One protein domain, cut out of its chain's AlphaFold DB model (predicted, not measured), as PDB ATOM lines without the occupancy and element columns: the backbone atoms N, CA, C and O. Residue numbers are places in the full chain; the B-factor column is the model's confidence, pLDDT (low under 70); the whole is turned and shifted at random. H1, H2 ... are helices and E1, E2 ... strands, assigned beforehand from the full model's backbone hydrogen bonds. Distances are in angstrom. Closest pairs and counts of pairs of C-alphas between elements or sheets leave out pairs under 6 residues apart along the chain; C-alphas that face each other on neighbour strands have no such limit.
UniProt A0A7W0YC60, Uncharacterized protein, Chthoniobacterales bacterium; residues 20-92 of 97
ATOM      1  N   LYS A  20      -7.609   1.132 -12.427       96.44
ATOM      2  CA  LYS A  20      -7.354  -0.269 -12.091       96.44
ATOM      3  C   LYS A  20      -7.404  -0.503 -10.585       96.44
ATOM      4  O   LYS A  20      -7.848  -1.556 -10.138       96.44
ATOM      5  N   ASN A  21      -6.891   0.446  -9.806       96.81
ATOM      6  CA  ASN A  21      -6.834   0.342  -8.354       96.81
ATOM      7  C   ASN A  21      -6.728   1.727  -7.710       96.81
ATOM      8  O   ASN A  21      -6.135   2.640  -8.286       96.81
ATOM      9  N   VAL A  22      -7.241   1.860  -6.488       97.44
ATOM     10  CA  VAL A  22      -7.051   3.053  -5.661       97.44
ATOM     11  C   VAL A  22      -6.779   2.635  -4.227       97.44
ATOM     12  O   VAL A  22      -7.483   1.795  -3.668       97.44
ATOM     13  N   ARG A  23      -5.761   3.235  -3.612       96.88
ATOM     14  CA  ARG A  23      -5.406   2.973  -2.215       96.88
ATOM     15  C   ARG A  23      -5.255   4.267  -1.445       96.88
ATOM     16  O   ARG A  23      -4.542   5.164  -1.882       96.88
ATOM     17  N   TYR A  24      -5.864   4.328  -0.268       97.06
ATOM     18  CA  TYR A  24      -5.603   5.402   0.679       97.06
ATOM     19  C   TYR A  24      -4.303   5.125   1.446       97.06
ATOM     20  O   TYR A  24      -4.166   4.108   2.125       97.06
ATOM     21  N   LEU A  25      -3.339   6.034   1.325       96.19
ATOM     22  CA  LEU A  25      -2.068   6.013   2.036       96.19
ATOM     23  C   LEU A  25      -2.172   6.948   3.240       96.19
ATOM     24  O   LEU A  25      -1.865   8.135   3.152       96.19
ATOM     25  N   SER A  26      -2.602   6.409   4.383       93.12
ATOM     26  CA  SER A  26      -2.852   7.197   5.601       93.12
ATOM     27  C   SER A  26      -1.636   7.987   6.096       93.12
ATOM     28  O   SER A  26      -1.799   9.051   6.683       93.12
ATOM     29  N   TRP A  27      -0.421   7.498   5.837       93.25
ATOM     30  CA  TRP A  27       0.826   8.158   6.227       93.25
ATOM     31  C   TRP A  27       1.186   9.373   5.351       93.25
ATOM     32  O   TRP A  27       1.902  10.252   5.824       93.25
ATOM     33  N   GLU A  28       0.690   9.450   4.109       93.88
ATOM     34  CA  GLU A  28       0.836  10.628   3.230       93.88
ATOM     35  C   GLU A  28      -0.427  11.495   3.168       93.88
ATOM     36  O   GLU A  28      -0.397  12.549   2.535       93.88
ATOM     37  N   ASP A  29      -1.526  11.050   3.788       95.25
ATOM     38  CA  ASP A  29      -2.874  11.608   3.610       95.25
ATOM     39  C   ASP A  29      -3.198  11.831   2.118       95.25
ATOM     40  O   ASP A  29      -3.504  12.935   1.655       95.25
ATOM     41  N   ALA A  30      -3.056  10.763   1.330       96.38
ATOM     42  CA  ALA A  30      -3.184  10.798  -0.124       96.38
ATOM     43  C   ALA A  30      -3.731   9.482  -0.694       96.38
ATOM     44  O   ALA A  30      -3.712   8.441  -0.039       96.38
ATOM     45  N   PHE A  31      -4.207   9.534  -1.936       97.06
ATOM     46  CA  PHE A  31      -4.710   8.390  -2.685       97.06
ATOM     47  C   PHE A  31      -3.741   8.040  -3.808       97.06
ATOM     48  O   PHE A  31      -3.470   8.859  -4.683       97.06
ATOM     49  N   ASP A  32      -3.227   6.817  -3.783       96.88
ATOM     50  CA  ASP A  32      -2.451   6.236  -4.873       96.88
ATOM     51  C   ASP A  32      -3.422   5.631  -5.891       96.88
ATOM     52  O   ASP A  32      -4.111   4.655  -5.585       96.88
ATOM     53  N   VAL A  33      -3.508   6.248  -7.069       97.25
ATOM     54  CA  VAL A  33      -4.428   5.881  -8.150       97.25
ATOM     55  C   VAL A  33      -3.631   5.240  -9.280       97.25
ATOM     56  O   VAL A  33      -2.788   5.891  -9.901       97.25
ATOM     57  N   GLU A  34      -3.911   3.968  -9.555       96.69
ATOM     58  CA  GLU A  34      -3.300   3.189 -10.633       96.69
ATOM     59  C   GLU A  34      -4.263   3.080 -11.818       96.69
ATOM     60  O   GLU A  34      -5.435   2.730 -11.657       96.69
ATOM     61  N   PHE A  35      -3.749   3.345 -13.015       96.06
ATOM     62  CA  PHE A  35      -4.485   3.263 -14.273       96.06
ATOM     63  C   PHE A  35      -4.052   2.042 -15.095       96.06
ATOM     64  O   PHE A  35      -2.935   1.541 -14.954       96.06
ATOM     65  N   GLU A  36      -4.918   1.569 -15.994       96.38
ATOM     66  CA  GLU A  36      -4.599   0.452 -16.901       96.38
ATOM     67  C   GLU A  36      -3.436   0.752 -17.861       96.38
ATOM     68  O   GLU A  36      -2.745  -0.166 -18.293       96.38
ATOM     69  N   ASP A  37      -3.181   2.028 -18.169       94.56
ATOM     70  CA  ASP A  37      -2.040   2.460 -18.989       94.56
ATOM     71  C   ASP A  37      -0.688   2.416 -18.247       94.56
ATOM     72  O   ASP A  37       0.346   2.779 -18.810       94.56
ATOM     73  N   GLY A  38      -0.688   1.952 -16.992       93.00
ATOM     74  CA  GLY A  38       0.494   1.812 -16.149       93.00
ATOM     75  C   GLY A  38       0.892   3.087 -15.409       93.00
ATOM     76  O   GLY A  38       1.896   3.075 -14.693       93.00
ATOM     77  N   LEU A  39       0.143   4.187 -15.549       93.81
ATOM     78  CA  LEU A  39       0.402   5.387 -14.762       93.81
ATOM     79  C   LEU A  39      -0.063   5.201 -13.310       93.81
ATOM     80  O   LEU A  39      -1.149   4.686 -13.049       93.81
ATOM     81  N   CYS A  40       0.737   5.703 -12.369       94.62
ATOM     82  CA  CYS A  40       0.366   5.849 -10.963       94.62
ATOM     83  C   CYS A  40       0.456   7.324 -10.566       94.62
ATOM     84  O   CYS A  40       1.532   7.931 -10.650       94.62
ATOM     85  N   ILE A  41      -0.661   7.897 -10.121       95.31
ATOM     86  CA  ILE A  41      -0.736   9.282  -9.646       95.31
ATOM     87  C   ILE A  41      -1.066   9.273  -8.161       95.31
ATOM     88  O   ILE A  41      -2.006   8.611  -7.732       95.31
ATOM     89  N   LEU A  42      -0.301  10.045  -7.392       95.94
ATOM     90  CA  LEU A  42      -0.592  10.284  -5.986       95.94
ATOM     91  C   LEU A  42      -1.406  11.575  -5.849       95.94
ATOM     92  O   LEU A  42      -0.866  12.667  -6.040       95.94
ATOM     93  N   GLU A  43      -2.688  11.452  -5.512       96.12
ATOM     94  CA  GLU A  43      -3.598  12.580  -5.315       96.12
ATOM     95  C   GLU A  43      -3.728  12.925  -3.822       96.12
ATOM     96  O   GLU A  43      -4.200  12.094  -3.044       96.12
ATOM     97  N   PRO A  44      -3.358  14.140  -3.388       95.44
ATOM     98  CA  PRO A  44      -3.505  14.532  -1.990       95.44
ATOM     99  C   PRO A  44      -4.971  14.531  -1.539       95.44
ATOM    100  O   PRO A  44      -5.843  15.075  -2.209       95.44
ATOM    101  N   HIS A  45      -5.264  14.035  -0.342       96.06
ATOM    102  CA  HIS A  45      -6.633  14.021   0.179       96.06
ATOM    103  C   HIS A  45      -7.224  15.437   0.299       96.06
ATOM    104  O   HIS A  45      -8.407  15.667   0.041       96.06
ATOM    105  N   ALA A  46      -6.381  16.424   0.615       95.88
ATOM    106  CA  ALA A  46      -6.775  17.825   0.705       95.88
ATOM    107  C   ALA A  46      -7.338  18.402  -0.611       95.88
ATOM    108  O   ALA A  46      -8.199  19.286  -0.561       95.88
ATOM    109  N   THR A  47      -6.883  17.942  -1.785       95.25
ATOM    110  CA  THR A  47      -7.413  18.423  -3.077       95.25
ATOM    111  C   THR A  47      -8.815  17.869  -3.316       95.25
ATOM    112  O   THR A  47      -9.713  18.640  -3.659       95.25
ATOM    113  N   ILE A  48      -9.023  16.577  -3.039       96.44
ATOM    114  CA  ILE A  48     -10.320  15.894  -3.137       96.44
ATOM    115  C   ILE A  48     -11.339  16.553  -2.208       96.44
ATOM    116  O   ILE A  48     -12.428  16.920  -2.655       96.44
ATOM    117  N   ARG A  49     -10.971  16.787  -0.939       97.06
ATOM    118  CA  ARG A  49     -11.854  17.450   0.034       97.06
ATOM    119  C   ARG A  49     -12.270  18.838  -0.424       97.06
ATOM    120  O   ARG A  49     -13.446  19.178  -0.350       97.06
ATOM    121  N   ARG A  50     -11.317  19.634  -0.917       96.00
ATOM    122  CA  ARG A  50     -11.586  20.994  -1.398       96.00
ATOM    123  C   ARG A  50     -12.536  20.988  -2.592       96.00
ATOM    124  O   ARG A  50     -13.461  21.792  -2.619       96.00
ATOM    125  N   ALA A  51     -12.315  20.090  -3.552       95.56
ATOM    126  CA  ALA A  51     -13.148  19.974  -4.745       95.56
ATOM    127  C   ALA A  51     -14.583  19.532  -4.412       95.56
ATOM    128  O   ALA A  51     -15.534  20.071  -4.971       95.56
ATOM    129  N   ASN A  52     -14.736  18.620  -3.447       97.12
ATOM    130  CA  ASN A  52     -16.023  18.042  -3.053       97.12
ATOM    131  C   ASN A  52     -16.683  18.723  -1.838       97.12
ATOM    132  O   ASN A  52     -17.725  18.275  -1.372       97.12
ATOM    133  N   LYS A  53     -16.100  19.812  -1.311       97.38
ATOM    134  CA  LYS A  53     -16.586  20.535  -0.114       97.38
ATOM    135  C   LYS A  53     -16.737  19.633   1.124       97.38
ATOM    136  O   LYS A  53     -17.664  19.785   1.920       97.38
ATOM    137  N   ILE A  54     -15.808  18.698   1.299       97.88
ATOM    138  CA  ILE A  54     -15.779  17.799   2.455       97.88
ATOM    139  C   ILE A  54     -15.243  18.544   3.678       97.88
ATOM    140  O   ILE A  54     -14.257  19.280   3.581       97.88
ATOM    141  N   SER A  55     -15.865  18.328   4.839       94.94
ATOM    142  CA  SER A  55     -15.398  18.896   6.107       94.94
ATOM    143  C   SER A  55     -13.965  18.456   6.416       94.94
ATOM    144  O   SER A  55     -13.588  17.314   6.158       94.94
ATOM    145  N   THR A  56     -13.155  19.329   7.017       91.12
ATOM    146  CA  THR A  56     -11.788  18.985   7.450       91.12
ATOM    147  C   THR A  56     -11.766  17.945   8.573       91.12
ATOM    148  O   THR A  56     -10.782  17.225   8.701       91.12
ATOM    149  N   GLY A  57     -12.845  17.838   9.356       92.69
ATOM    150  CA  GLY A  57     -12.975  16.860  10.439       92.69
ATOM    151  C   GLY A  57     -13.490  15.483  10.009       92.69
ATOM    152  O   GLY A  57     -13.409  14.551  10.801       92.69
ATOM    153  N   ALA A  58     -14.011  15.345   8.784       96.31
ATOM    154  CA  ALA A  58     -14.544  14.074   8.289       96.31
ATOM    155  C   ALA A  58     -13.409  13.053   8.142       96.31
ATOM    156  O   ALA A  58     -12.385  13.385   7.543       96.31
ATOM    157  N   LYS A  59     -13.541  11.827   8.642       95.81
ATOM    158  CA  LYS A  59     -12.486  10.805   8.521       95.81
ATOM    159  C   LYS A  59     -12.777   9.876   7.359       95.81
ATOM    160  O   LYS A  59     -13.933   9.590   7.073       95.81
ATOM    161  N   PHE A  60     -11.719   9.433   6.682       97.06
ATOM    162  CA  PHE A  60     -11.833   8.393   5.664       97.06
ATOM    163  C   PHE A  60     -12.450   7.136   6.290       97.06
ATOM    164  O   PHE A  60     -11.949   6.674   7.315       97.06
ATOM    165  N   ASP A  61     -13.502   6.607   5.670       97.62
ATOM    166  CA  ASP A  61     -14.164   5.367   6.080       97.62
ATOM    167  C   ASP A  61     -13.864   4.249   5.074       97.62
ATOM    168  O   ASP A  61     -13.176   3.275   5.388       97.62
ATOM    169  N   ARG A  62     -14.295   4.423   3.821       97.31
ATOM    170  CA  ARG A  62     -14.106   3.420   2.766       97.31
ATOM    171  C   ARG A  62     -13.975   4.038   1.381       97.31
ATOM    172  O   ARG A  62     -14.323   5.197   1.152       97.31
ATOM    173  N   LEU A  63     -13.490   3.226   0.447       96.88
ATOM    174  CA  LEU A  63     -13.328   3.580  -0.957       96.88
ATOM    175  C   LEU A  63     -14.105   2.613  -1.847       96.88
ATOM    176  O   LEU A  63     -14.186   1.422  -1.551       96.88
ATOM    177  N   GLU A  64     -14.643   3.134  -2.942       97.12
ATOM    178  CA  GLU A  64     -15.426   2.382  -3.919       97.12
ATOM    179  C   GLU A  64     -15.045   2.834  -5.329       97.12
ATOM    180  O   GLU A  64     -15.149   4.014  -5.638       97.12
ATOM    181  N   ILE A  65     -14.573   1.925  -6.182       96.88
ATOM    182  CA  ILE A  65     -14.326   2.227  -7.600       96.88
ATOM    183  C   ILE A  65     -15.633   2.000  -8.355       96.88
ATOM    184  O   ILE A  65     -16.289   0.985  -8.133       96.88
ATOM    185  N   GLU A  66     -15.997   2.934  -9.234       92.50
ATOM    186  CA  GLU A  66     -17.181   2.789 -10.084       92.50
ATOM    187  C   GLU A  66     -17.017   1.570 -11.010       92.50
ATOM    188  O   GLU A  66     -15.950   1.344 -11.581       92.50
ATOM    189  N   ASP A  67     -18.044   0.729 -11.092       87.62
ATOM    190  CA  ASP A  67     -17.920  -0.659 -11.541       87.62
ATOM    191  C   ASP A  67     -18.085  -0.853 -13.053       87.62
ATOM    192  O   ASP A  67     -17.514  -1.794 -13.613       87.62
ATOM    193  N   TRP A  68     -18.821   0.023 -13.736       88.94
ATOM    194  CA  TRP A  68     -19.139  -0.160 -15.146       88.94
ATOM    195  C   TRP A  68     -18.026   0.345 -16.062       88.94
ATOM    196  O   TRP A  68     -17.520  -0.406 -16.905       88.94
ATOM    197  N   VAL A  69     -17.633   1.610 -15.917       91.12
ATOM    198  CA  VAL A  69     -16.626   2.233 -16.791       91.12
ATOM    199  C   VAL A  69     -15.278   2.423 -16.105       91.12
ATOM    200  O   VAL A  69     -14.281   2.652 -16.795       91.12
ATOM    201  N   GLN A  70     -15.227   2.288 -14.778       95.25
ATOM    202  CA  GLN A  70     -14.061   2.569 -13.943       95.25
ATOM    203  C   GLN A  70     -13.489   3.959 -14.238       95.25
ATOM    204  O   GLN A  70     -12.271   4.172 -14.269       95.25
ATOM    205  N   SER A  71     -14.383   4.920 -14.495       95.75
ATOM    206  CA  SER A  71     -14.019   6.303 -14.822       95.75
ATOM    207  C   SER A  71     -13.882   7.186 -13.588       95.75
ATOM    208  O   SER A  71     -13.705   8.396 -13.721       95.75
ATOM    209  N   GLY A  72     -13.987   6.615 -12.394       97.25
ATOM    210  CA  GLY A  72     -13.907   7.337 -11.137       97.25
ATOM    211  C   GLY A  72     -13.991   6.412  -9.932       97.25
ATOM    212  O   GLY A  72     -14.076   5.189 -10.055       97.25
ATOM    213  N   PHE A  73     -13.940   7.023  -8.759       98.00
ATOM    214  CA  PHE A  73     -14.134   6.358  -7.482       98.00
ATOM    215  C   PHE A  73     -14.788   7.310  -6.481       98.00
ATOM    216  O   PHE A  73     -14.745   8.535  -6.632       98.00
ATOM    217  N   PHE A  74     -15.362   6.732  -5.438       98.19
ATOM    218  CA  PHE A  74     -15.981   7.423  -4.324       98.19
ATOM    219  C   PHE A  74     -15.136   7.248  -3.070       98.19
ATOM    220  O   PHE A  74     -14.675   6.149  -2.748       98.19
ATOM    221  N   VAL A  75     -14.955   8.347  -2.347       98.25
ATOM    222  CA  VAL A  75     -14.400   8.348  -0.995       98.25
ATOM    223  C   VAL A  75     -15.544   8.613  -0.033       98.25
ATOM    224  O   VAL A  75     -16.132   9.695  -0.046       98.25
ATOM    225  N   HIS A  76     -15.860   7.622   0.792       98.31
ATOM    226  CA  HIS A  76     -16.890   7.716   1.817       98.31
ATOM    227  C   HIS A  76     -16.254   8.111   3.147       98.31
ATOM    228  O   HIS A  76     -15.166   7.636   3.492       98.31
ATOM    229  N   TYR A  77     -16.934   8.986   3.881       98.38
ATOM    230  CA  TYR A  77     -16.477   9.509   5.161       98.38
ATOM    231  C   TYR A  77     -17.385   9.069   6.315       98.38
ATOM    232  O   TYR A  77     -18.577   8.828   6.130       98.38
ATOM    233  N   ASP A  78     -16.830   9.036   7.527       97.88
ATOM    234  CA  ASP A  78     -17.511   8.615   8.764       97.88
ATOM    235  C   ASP A  78     -18.762   9.436   9.124       97.88
ATOM    236  O   ASP A  78     -19.651   8.966   9.830       97.88
ATOM    237  N   ASN A  79     -18.849  10.666   8.624       96.75
ATOM    238  CA  ASN A  79     -19.964  11.579   8.846       96.75
ATOM    239  C   ASN A  79     -21.032  11.532   7.735       96.75
ATOM    240  O   ASN A  79     -21.873  12.429   7.659       96.75
ATOM    241  N   GLY A  80     -20.979  10.527   6.856       97.38
ATOM    242  CA  GLY A  80     -21.924  10.337   5.754       97.38
ATOM    243  C   GLY A  80     -21.679  11.233   4.538       97.38
ATOM    244  O   GLY A  80     -22.459  11.187   3.590       97.38
ATOM    245  N   GLN A  81     -20.619  12.050   4.534       98.25
ATOM    246  CA  GLN A  81     -20.202  12.749   3.321       98.25
ATOM    247  C   GLN A  81     -19.577  11.761   2.326       98.25
ATOM    248  O   GLN A  81     -18.929  10.788   2.716       98.25
ATOM    249  N   THR A  82     -19.703  12.065   1.036       98.31
ATOM    250  CA  THR A  82     -19.060  11.317  -0.049       98.31
ATOM    251  C   THR A  82     -18.390  12.303  -0.996       98.31
ATOM    252  O   THR A  82     -18.993  13.308  -1.375       98.31
ATOM    253  N   ALA A  83     -17.142  12.031  -1.366       98.19
ATOM    254  CA  ALA A  83     -16.462  12.725  -2.451       98.19
ATOM    255  C   ALA A  83     -16.467  11.847  -3.700       98.19
ATOM    256  O   ALA A  83     -16.025  10.701  -3.645       98.19
ATOM    257  N   GLU A  84     -16.919  12.406  -4.816       97.50
ATOM    258  CA  GLU A  84     -16.786  11.785  -6.127       97.50
ATOM    259  C   GLU A  84     -15.488  12.271  -6.775       97.50
ATOM    260  O   GLU A  84     -15.156  13.464  -6.760       97.50
ATOM    261  N   VAL A  85     -14.713  11.333  -7.312       97.88
ATOM    262  CA  VAL A  85     -13.409  11.618  -7.900       97.88
ATOM    263  C   VAL A  85     -13.337  10.994  -9.281       97.88
ATOM    264  O   VAL A  85     -13.221   9.779  -9.432       97.88
ATOM    265  N   SER A  86     -13.396  11.838 -10.308       96.75
ATOM    266  CA  SER A  86     -13.330  11.390 -11.695       96.75
ATOM    267  C   SER A  86     -11.895  11.127 -12.155       96.75
ATOM    268  O   SER A  86     -10.929  11.743 -11.696       96.75
ATOM    269  N   TRP A  87     -11.757  10.258 -13.152       96.19
ATOM    270  CA  TRP A  87     -10.516   9.998 -13.878       96.19
ATOM    271  C   TRP A  87      -9.846  11.299 -14.345       96.19
ATOM    272  O   TRP A  87      -8.641  11.482 -14.162       96.19
ATOM    273  N   SER A  88     -10.627  12.235 -14.898       95.81
ATOM    274  CA  SER A  88     -10.103  13.502 -15.416       95.81
ATOM    275  C   SER A  88      -9.595  14.401 -14.297       95.81
ATOM    276  O   SER A  88      -8.582  15.066 -14.479       95.81
ATOM    277  N   PHE A  89     -10.233  14.388 -13.120       95.94
ATOM    278  CA  PHE A  89      -9.738  15.127 -11.960       95.94
ATOM    279  C   PHE A  89      -8.329  14.671 -11.571       95.94
ATOM    280  O   PHE A  89      -7.480  15.507 -11.273       95.94
ATOM    281  N   ILE A  90      -8.057  13.363 -11.615       96.38
ATOM    282  CA  ILE A  90      -6.737  12.808 -11.291       96.38
ATOM    283  C   ILE A  90      -5.727  13.047 -12.419       96.38
ATOM    284  O   ILE A  90      -4.546  13.248 -12.154       96.38
ATOM    285  N   ARG A  91      -6.162  13.028 -13.681       95.81
ATOM    286  CA  ARG A  91      -5.267  13.073 -14.850       95.81
ATOM    287  C   ARG A  91      -4.976  14.469 -15.364       95.81
ATOM    288  O   ARG A  91      -3.962  14.659 -16.035       95.81
ATOM    289  N   GLU A  92      -5.836  15.433 -15.069       95.25
ATOM    290  CA  GLU A  92      -5.781  16.748 -15.686       95.25
ATOM    291  C   GLU A  92      -5.675  17.879 -14.667       95.25
ATOM    292  O   GLU A  92      -6.240  17.861 -13.574       95.25
TER     293      GLU A  92
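AT A GLANCE: This is residues 20 to 92 of the 97 residues of an uncharacterized protein of Chthoniobacterales bacterium (UniProt A0A7W0YC60). Two small antiparallel sheets, E1 E2 E3 and E4 E5 E6, come near each other along E1 and E4 and open like a V toward E3 and E6, where two short helices, H1 and H2, fill the gap. The printed part has 73 residues with two named helices and six named strands, in the order E1 E2 E3 H1 E4 E5 E6 H2. Each sheet is a meander, each strand the antiparallel neighbour of the one before. The class is mixed, helices and strands; the whole is compact, with a radius of gyration of the C-alphas of 11.5 A and spans of 35 by 26 by 19 A.

HOW THE PARTS SIT: E1, residues 20 to 25, and E2, residues 30 to 35, form a hairpin, with N 23 and O 32 within hydrogen-bond range at 2.9 A. E2 and E3, residues 40 to 44, form another, with N 33 and O 41 at 2.9 A. H1, residues 45 to 52, only grazes this sheet, with its residues 45 to 48. E4, residues 60 to 65, and E5, residues 72 to 77, form a hairpin, with N 64 and O 74 at 3.0 A; so do E5 and E6, residues 82 to 86, with N 75 and O 83 at 2.9 A. H1 is on this second sheet at a height of 8.3 A, only just over E6, with 3 of its C-alphas falling on it; the closest C-alphas are those of Asn 52 and Ala 83, 5.4 A. H2, residues 87 to 91, is on the first sheet at a height of 9.2 A, only just over E3, with 3 of its C-alphas falling on it; the closest are those of Glu 43 and Ile 90, 6.8 A. The closest C-alphas of E1 and E4 are those of Val 22 and Ile 65, 7.6 A; E3 and E6 are apart. In H1 and H2 every O i to N i+4 pair is within hydrogen-bond range.

IN THESE COORDINATES: E1 begins at C-alpha 20 (-7.354, -0.269, -12.091) and is 16.3 A long; E2 is 16.1 A, E5 16.6 A and H1 10.7 A. H2 ends at C-alpha 91 (-5.267, 13.073, -14.850).

THE WHOLE: The C-alphas farthest apart, those of Asp 37 and Gly 57, are 34.5 A apart. The printed part has no cut, no link is long, and no printed residue is under 70 in pLDDT.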